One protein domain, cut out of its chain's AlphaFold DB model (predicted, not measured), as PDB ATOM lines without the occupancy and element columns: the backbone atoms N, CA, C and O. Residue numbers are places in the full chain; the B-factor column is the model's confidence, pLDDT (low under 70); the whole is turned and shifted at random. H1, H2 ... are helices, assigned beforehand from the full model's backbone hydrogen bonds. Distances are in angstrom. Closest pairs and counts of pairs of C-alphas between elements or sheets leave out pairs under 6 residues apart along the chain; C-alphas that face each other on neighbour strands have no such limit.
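This is residues 14 to 28 and 40 to 73 of the 80 residues of an uncharacterized protein of Arboricoccus pini (UniProt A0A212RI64). Two helices lie side by side and run opposite ways, a shorter one, H1, along part of a much longer one, H2, whose length makes the long axis of a rod. A small turn, residues 40 to 46, sits at the first end of H2. The printed part has 49 residues with two named helices, H1 then H2, and no named strand: all helix, loose, with a radius of gyration of the C-alphas of 13.6 A and spans of 45 by 17 by 8 A.

Find C-alpha 14 at (-32.333, -15.993, 33.397); from there H1, residues 14 to 27, runs 19.7 A. After the cut, residues 41 to 42 pair with residues 45 to 46, antiparallel. Then H2, residues 47 to 72, runs 37.4 A from (-7.075, -22.848, 18.461) to C-alpha 72 at (-42.310, -11.591, 23.961).

Look at Asp 22 and Ile 59, where H1 and H2 touch: their C-alphas, the closest of the two helices, are 6.5 A apart. The lines stand at a shallow tilt of 15 degrees, opposite ways. In H1 and H2 every O i to N i+4 pair is within hydrogen-bond range.

The C-alphas farthest apart, those of Gly 44 and Arg 73, are 45.0 A apart. Residues 29 to 39 are not printed; C-alphas 28 and 40 stand 16.7 A apart across this cut, in the link from H1 to H2. The mean pLDDT of the printed part is 85.6, and residue 40 is under 70.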
ATOM      1  N   PHE A  14     -32.896 -14.899  34.185       85.25
ATOM      2  CA  PHE A  14     -32.333 -15.993  33.397       85.25
ATOM      3  C   PHE A  14     -31.374 -15.492  32.308       85.25
ATOM      4  O   PHE A  14     -30.263 -15.995  32.185       85.25
ATOM      5  N   ILE A  15     -31.772 -14.462  31.559       86.69
ATOM      6  CA  ILE A  15     -30.943 -13.880  30.499       86.69
ATOM      7  C   ILE A  15     -29.743 -13.154  31.095       86.69
ATOM      8  O   ILE A  15     -28.642 -13.256  30.566       86.69
ATOM      9  N   SER A  16     -29.921 -12.449  32.214       85.06
ATOM     10  CA  SER A  16     -28.798 -11.810  32.904       85.06
ATOM     11  C   SER A  16     -27.749 -12.826  33.366       85.06
ATOM     12  O   SER A  16     -26.559 -12.586  33.177       85.06
ATOM     13  N   ILE A  17     -28.170 -13.971  33.914       90.12
ATOM     14  CA  ILE A  17     -27.259 -15.069  34.280       90.12
ATOM     15  C   ILE A  17     -26.603 -15.667  33.028       90.12
ATOM     16  O   ILE A  17     -25.401 -15.918  33.036       90.12
ATOM     17  N   TRP A  18     -27.359 -15.840  31.942       89.94
ATOM     18  CA  TRP A  18     -26.835 -16.336  30.668       89.94
ATOM     19  C   TRP A  18     -25.723 -15.438  30.110       89.94
ATOM     20  O   TRP A  18     -24.640 -15.916  29.797       89.94
ATOM     21  N   PHE A  19     -25.928 -14.119  30.093       89.44
ATOM     22  CA  PHE A  19     -24.884 -13.173  29.686       89.44
ATOM     23  C   PHE A  19     -23.690 -13.140  30.642       89.44
ATOM     24  O   PHE A  19     -22.563 -12.922  30.202       89.44
ATOM     25  N   ALA A  20     -23.903 -13.354  31.944       89.19
ATOM     26  CA  ALA A  20     -22.794 -13.491  32.882       89.19
ATOM     27  C   ALA A  20     -21.946 -14.737  32.572       89.19
ATOM     28  O   ALA A  20     -20.723 -14.676  32.684       89.19
ATOM     29  N   LEU A  21     -22.569 -15.836  32.129       87.81
ATOM     30  CA  LEU A  21     -21.862 -17.026  31.649       87.81
ATOM     31  C   LEU A  21     -21.130 -16.768  30.328       87.81
ATOM     32  O   LEU A  21     -19.977 -17.168  30.209       87.81
ATOM     33  N   ASP A  22     -21.734 -16.048  29.381       88.06
ATOM     34  CA  ASP A  22     -21.063 -15.627  28.141       88.06
ATOM     35  C   ASP A  22     -19.813 -14.789  28.440       88.06
ATOM     36  O   ASP A  22     -18.739 -15.026  27.881       88.06
ATOM     37  N   ALA A  23     -19.934 -13.840  29.373       87.31
ATOM     38  CA  ALA A  23     -18.817 -13.034  29.845       87.31
ATOM     39  C   ALA A  23     -17.760 -13.891  30.552       87.31
ATOM     40  O   ALA A  23     -16.571 -13.662  30.358       87.31
ATOM     41  N   LEU A  24     -18.165 -14.902  31.326       87.38
ATOM     42  CA  LEU A  24     -17.254 -15.839  31.980       87.38
ATOM     43  C   LEU A  24     -16.507 -16.699  30.952       87.38
ATOM     44  O   LEU A  24     -15.295 -16.836  31.053       87.38
ATOM     45  N   LEU A  25     -17.182 -17.203  29.919       83.69
ATOM     46  CA  LEU A  25     -16.550 -17.918  28.804       83.69
ATOM     47  C   LEU A  25     -15.607 -17.005  28.007       83.69
ATOM     48  O   LEU A  25     -14.541 -17.443  27.588       83.69
ATOM     49  N   GLY A  26     -15.953 -15.725  27.850       82.81
ATOM     50  CA  GLY A  26     -15.099 -14.718  27.215       82.81
ATOM     51  C   GLY A  26     -13.942 -14.204  28.065       82.81
ATOM     52  O   GLY A  26     -12.920 -13.811  27.502       82.81
ATOM     53  N   LEU A  27     -14.043 -14.266  29.395       77.06
ATOM     54  CA  LEU A  27     -12.944 -13.965  30.319       77.06
ATOM     55  C   LEU A  27     -12.072 -15.185  30.646       77.06
ATOM     56  O   LEU A  27     -10.902 -15.011  30.989       77.06
ATOM     57  N   LEU A  28     -12.596 -16.406  30.502       75.19
ATOM     58  CA  LEU A  28     -11.854 -17.660  30.653       75.19
ATOM     59  C   LEU A  28     -11.518 -18.416  29.341       75.19
ATOM     60  O   LEU A  28     -11.406 -19.643  29.377       75.19
ATOM     61  N   PRO A  40      -2.116 -25.311  20.822       66.06
ATOM     62  CA  PRO A  40      -2.535 -26.355  19.905       66.06
ATOM     63  C   PRO A  40      -3.037 -25.727  18.604       66.06
ATOM     64  O   PRO A  40      -3.852 -24.800  18.602       66.06
ATOM     65  N   LEU A  41      -2.520 -26.228  17.486       72.38
ATOM     66  CA  LEU A  41      -3.035 -25.894  16.167       72.38
ATOM     67  C   LEU A  41      -4.262 -26.768  15.907       72.38
ATOM     68  O   LEU A  41      -4.181 -27.993  15.932       72.38
ATOM     69  N   PHE A  42      -5.396 -26.135  15.639       70.94
ATOM     70  CA  PHE A  42      -6.598 -26.799  15.165       70.94
ATOM     71  C   PHE A  42      -6.689 -26.604  13.652       70.94
ATOM     72  O   PHE A  42      -6.855 -25.482  13.180       70.94
ATOM     73  N   PHE A  43      -6.542 -27.684  12.881       75.00
ATOM     74  CA  PHE A  43      -6.617 -27.635  11.413       75.00
ATOM     75  C   PHE A  43      -5.616 -26.653  10.758       75.00
ATOM     76  O   PHE A  43      -5.885 -26.072   9.711       75.00
ATOM     77  N   GLY A  44      -4.455 -26.442  11.392       77.00
ATOM     78  CA  GLY A  44      -3.437 -25.482  10.944       77.00
ATOM     79  C   GLY A  44      -3.660 -24.037  11.411       77.00
ATOM     80  O   GLY A  44      -2.816 -23.185  11.150       77.00
ATOM     81  N   LEU A  45      -4.746 -23.759  12.140       76.81
ATOM     82  CA  LEU A  45      -5.034 -22.454  12.731       76.81
ATOM     83  C   LEU A  45      -4.796 -22.468  14.246       76.81
ATOM     84  O   LEU A  45      -5.031 -23.487  14.897       76.81
ATOM     85  N   PRO A  46      -4.380 -21.343  14.851       80.81
ATOM     86  CA  PRO A  46      -4.362 -21.210  16.300       80.81
ATOM     87  C   PRO A  46      -5.746 -21.514  16.876       80.81
ATOM     88  O   PRO A  46      -6.744 -20.911  16.473       80.81
ATOM     89  N   CYS A  47      -5.816 -22.429  17.842       78.31
ATOM     90  CA  CYS A  47      -7.075 -22.848  18.461       78.31
ATOM     91  C   CYS A  47      -7.839 -21.675  19.126       78.31
ATOM     92  O   CYS A  47      -9.058 -21.726  19.262       78.31
ATOM     93  N   SER A  48      -7.162 -20.555  19.404       81.00
ATOM     94  CA  SER A  48      -7.752 -19.296  19.864       81.00
ATOM     95  C   SER A  48      -8.661 -18.677  18.815       81.00
ATOM     96  O   SER A  48      -9.737 -18.209  19.165       81.00
ATOM     97  N   ILE A  49      -8.277 -18.694  17.537       83.62
ATOM     98  CA  ILE A  49      -9.093 -18.127  16.454       83.62
ATOM     99  C   ILE A  49     -10.416 -18.883  16.361       83.62
ATOM    100  O   ILE A  49     -11.479 -18.275  16.268       83.62
ATOM    101  N   VAL A  50     -10.353 -20.211  16.449       84.31
ATOM    102  CA  VAL A  50     -11.540 -21.069  16.430       84.31
ATOM    103  C   VAL A  50     -12.392 -20.839  17.679       84.31
ATOM    104  O   VAL A  50     -13.604 -20.671  17.567       84.31
ATOM    105  N   TYR A  51     -11.763 -20.766  18.855       84.38
ATOM    106  CA  TYR A  51     -12.446 -20.543  20.128       84.38
ATOM    107  C   TYR A  51     -13.166 -19.192  20.171       84.38
ATOM    108  O   TYR A  51     -14.372 -19.143  20.385       84.38
ATOM    109  N   PHE A  52     -12.447 -18.095  19.925       85.56
ATOM    110  CA  PHE A  52     -13.024 -16.753  19.947       85.56
ATOM    111  C   PHE A  52     -14.009 -16.529  18.804       85.56
ATOM    112  O   PHE A  52     -15.007 -15.843  18.998       85.56
ATOM    113  N   GLY A  53     -13.775 -17.138  17.637       89.62
ATOM    114  CA  GLY A  53     -14.729 -17.116  16.531       89.62
ATOM    115  C   GLY A  53     -16.048 -17.794  16.902       89.62
ATOM    116  O   GLY A  53     -17.113 -17.200  16.747       89.62
ATOM    117  N   GLY A  54     -15.983 -19.005  17.462       88.94
ATOM    118  CA  GLY A  54     -17.162 -19.723  17.950       88.94
ATOM    119  C   GLY A  54     -17.864 -18.991  19.094       88.94
ATOM    120  O   GLY A  54     -19.085 -18.858  19.079       88.94
ATOM    121  N   LEU A  55     -17.095 -18.447  20.041       90.25
ATOM    122  CA  LEU A  55     -17.625 -17.663  21.152       90.25
ATOM    123  C   LEU A  55     -18.336 -16.394  20.665       90.25
ATOM    124  O   LEU A  55     -19.417 -16.083  21.151       90.25
ATOM    125  N   ALA A  56     -17.781 -15.681  19.685       90.75
ATOM    126  CA  ALA A  56     -18.419 -14.497  19.117       90.75
ATOM    127  C   ALA A  56     -19.758 -14.838  18.445       90.75
ATOM    128  O   ALA A  56     -20.744 -14.126  18.638       90.75
ATOM    129  N   ILE A  57     -19.814 -15.950  17.704       94.31
ATOM    130  CA  ILE A  57     -21.063 -16.451  17.110       94.31
ATOM    131  C   ILE A  57     -22.063 -16.822  18.211       94.31
ATOM    132  O   ILE A  57     -23.240 -16.480  18.114       94.31
ATOM    133  N   PHE A  58     -21.608 -17.485  19.272       92.75
ATOM    134  CA  PHE A  58     -22.455 -17.861  20.400       92.75
ATOM    135  C   PHE A  58     -23.046 -16.636  21.111       92.75
ATOM    136  O   PHE A  58     -24.258 -16.567  21.290       92.75
ATOM    137  N   ILE A  59     -22.225 -15.624  21.406       91.44
ATOM    138  CA  ILE A  59     -22.673 -14.355  22.001       91.44
ATOM    139  C   ILE A  59     -23.682 -13.651  21.086       91.44
ATOM    140  O   ILE A  59     -24.696 -13.133  21.557       91.44
ATOM    141  N   LEU A  60     -23.444 -13.646  19.770       95.06
ATOM    142  CA  LEU A  60     -24.390 -13.081  18.807       95.06
ATOM    143  C   LEU A  60     -25.755 -13.784  18.890       95.06
ATOM    144  O   LEU A  60     -26.790 -13.117  18.918       95.06
ATOM    145  N   LEU A  61     -25.765 -15.116  18.984       94.69
ATOM    146  CA  LEU A  61     -26.992 -15.892  19.168       94.69
ATOM    147  C   LEU A  61     -27.662 -15.595  20.517       94.69
ATOM    148  O   LEU A  61     -28.882 -15.426  20.548       94.69
ATOM    149  N   SER A  62     -26.897 -15.452  21.604       91.69
ATOM    150  CA  SER A  62     -27.422 -15.034  22.912       91.69
ATOM    151  C   SER A  62     -28.149 -13.689  22.827       91.69
ATOM    152  O   SER A  62     -29.242 -13.547  23.373       91.69
ATOM    153  N   ILE A  63     -27.600 -12.714  22.091       91.50
ATOM    154  CA  ILE A  63     -28.245 -11.408  21.869       91.50
ATOM    155  C   ILE A  63     -29.563 -11.559  21.110       91.50
ATOM    156  O   ILE A  63     -30.554 -10.943  21.502       91.50
ATOM    157  N   ILE A  64     -29.598 -12.391  20.068       94.19
ATOM    158  CA  ILE A  64     -30.822 -12.655  19.299       94.19
ATOM    159  C   ILE A  64     -31.894 -13.286  20.193       94.19
ATOM    160  O   ILE A  64     -33.031 -12.820  20.215       94.19
ATOM    161  N   VAL A  65     -31.540 -14.312  20.973       91.69
ATOM    162  CA  VAL A  65     -32.465 -14.960  21.919       91.69
ATOM    163  C   VAL A  65     -32.997 -13.953  22.929       91.69
ATOM    164  O   VAL A  65     -34.192 -13.924  23.225       91.69
ATOM    165  N   ALA A  66     -32.113 -13.103  23.436       89.50
ATOM    166  CA  ALA A  66     -32.473 -12.123  24.433       89.50
ATOM    167  C   ALA A  66     -33.384 -11.023  23.868       89.50
ATOM    168  O   ALA A  66     -34.316 -10.597  24.544       89.50
ATOM    169  N   TYR A  67     -33.172 -10.624  22.611       88.38
ATOM    170  CA  TYR A  67     -34.075  -9.735  21.882       88.38
ATOM    171  C   TYR A  67     -35.473 -10.353  21.719       88.38
ATOM    172  O   TYR A  67     -36.472  -9.692  21.990       88.38
ATOM    173  N   VAL A  68     -35.550 -11.632  21.337       90.12
ATOM    174  CA  VAL A  68     -36.828 -12.346  21.180       90.12
ATOM    175  C   VAL A  68     -37.575 -12.477  22.515       90.12
ATOM    176  O   VAL A  68     -38.800 -12.355  22.545       90.12
ATOM    177  N   ASP A  69     -36.879 -12.715  23.630       88.62
ATOM    178  CA  ASP A  69     -37.513 -12.732  24.959       88.62
ATOM    179  C   ASP A  69     -38.033 -11.345  25.361       88.62
ATOM    180  O   ASP A  69     -39.161 -11.231  25.846       88.62
ATOM    181  N   ASP A  70     -37.254 -10.289  25.110       85.75
ATOM    182  CA  ASP A  70     -37.668  -8.911  25.390       85.75
ATOM    183  C   ASP A  70     -38.907  -8.524  24.555       85.75
ATOM    184  O   ASP A  70     -39.851  -7.920  25.079       85.75
ATOM    185  N   GLU A  71     -38.965  -8.944  23.288       86.06
ATOM    186  CA  GLU A  71     -40.135  -8.777  22.419       86.06
ATOM    187  C   GLU A  71     -41.364  -9.517  22.969       86.06
ATOM    188  O   GLU A  71     -42.428  -8.912  23.129       86.06
ATOM    189  N   ARG A  72     -41.221 -10.794  23.355       85.44
ATOM    190  CA  ARG A  72     -42.310 -11.591  23.961       85.44
ATOM    191  C   ARG A  72     -42.825 -10.997  25.268       85.44
ATOM    192  O   ARG A  72     -44.006 -11.132  25.587       85.44
ATOM    193  N   ARG A  73     -41.955 -10.329  26.026       81.50
ATOM    194  CA  ARG A  73     -42.304  -9.615  27.261       81.50
ATOM    195  C   ARG A  73     -42.873  -8.223  27.004       81.50
ATOM    196  O   ARG A  73     -43.163  -7.517  27.971       81.50
TER     197      ARG A  73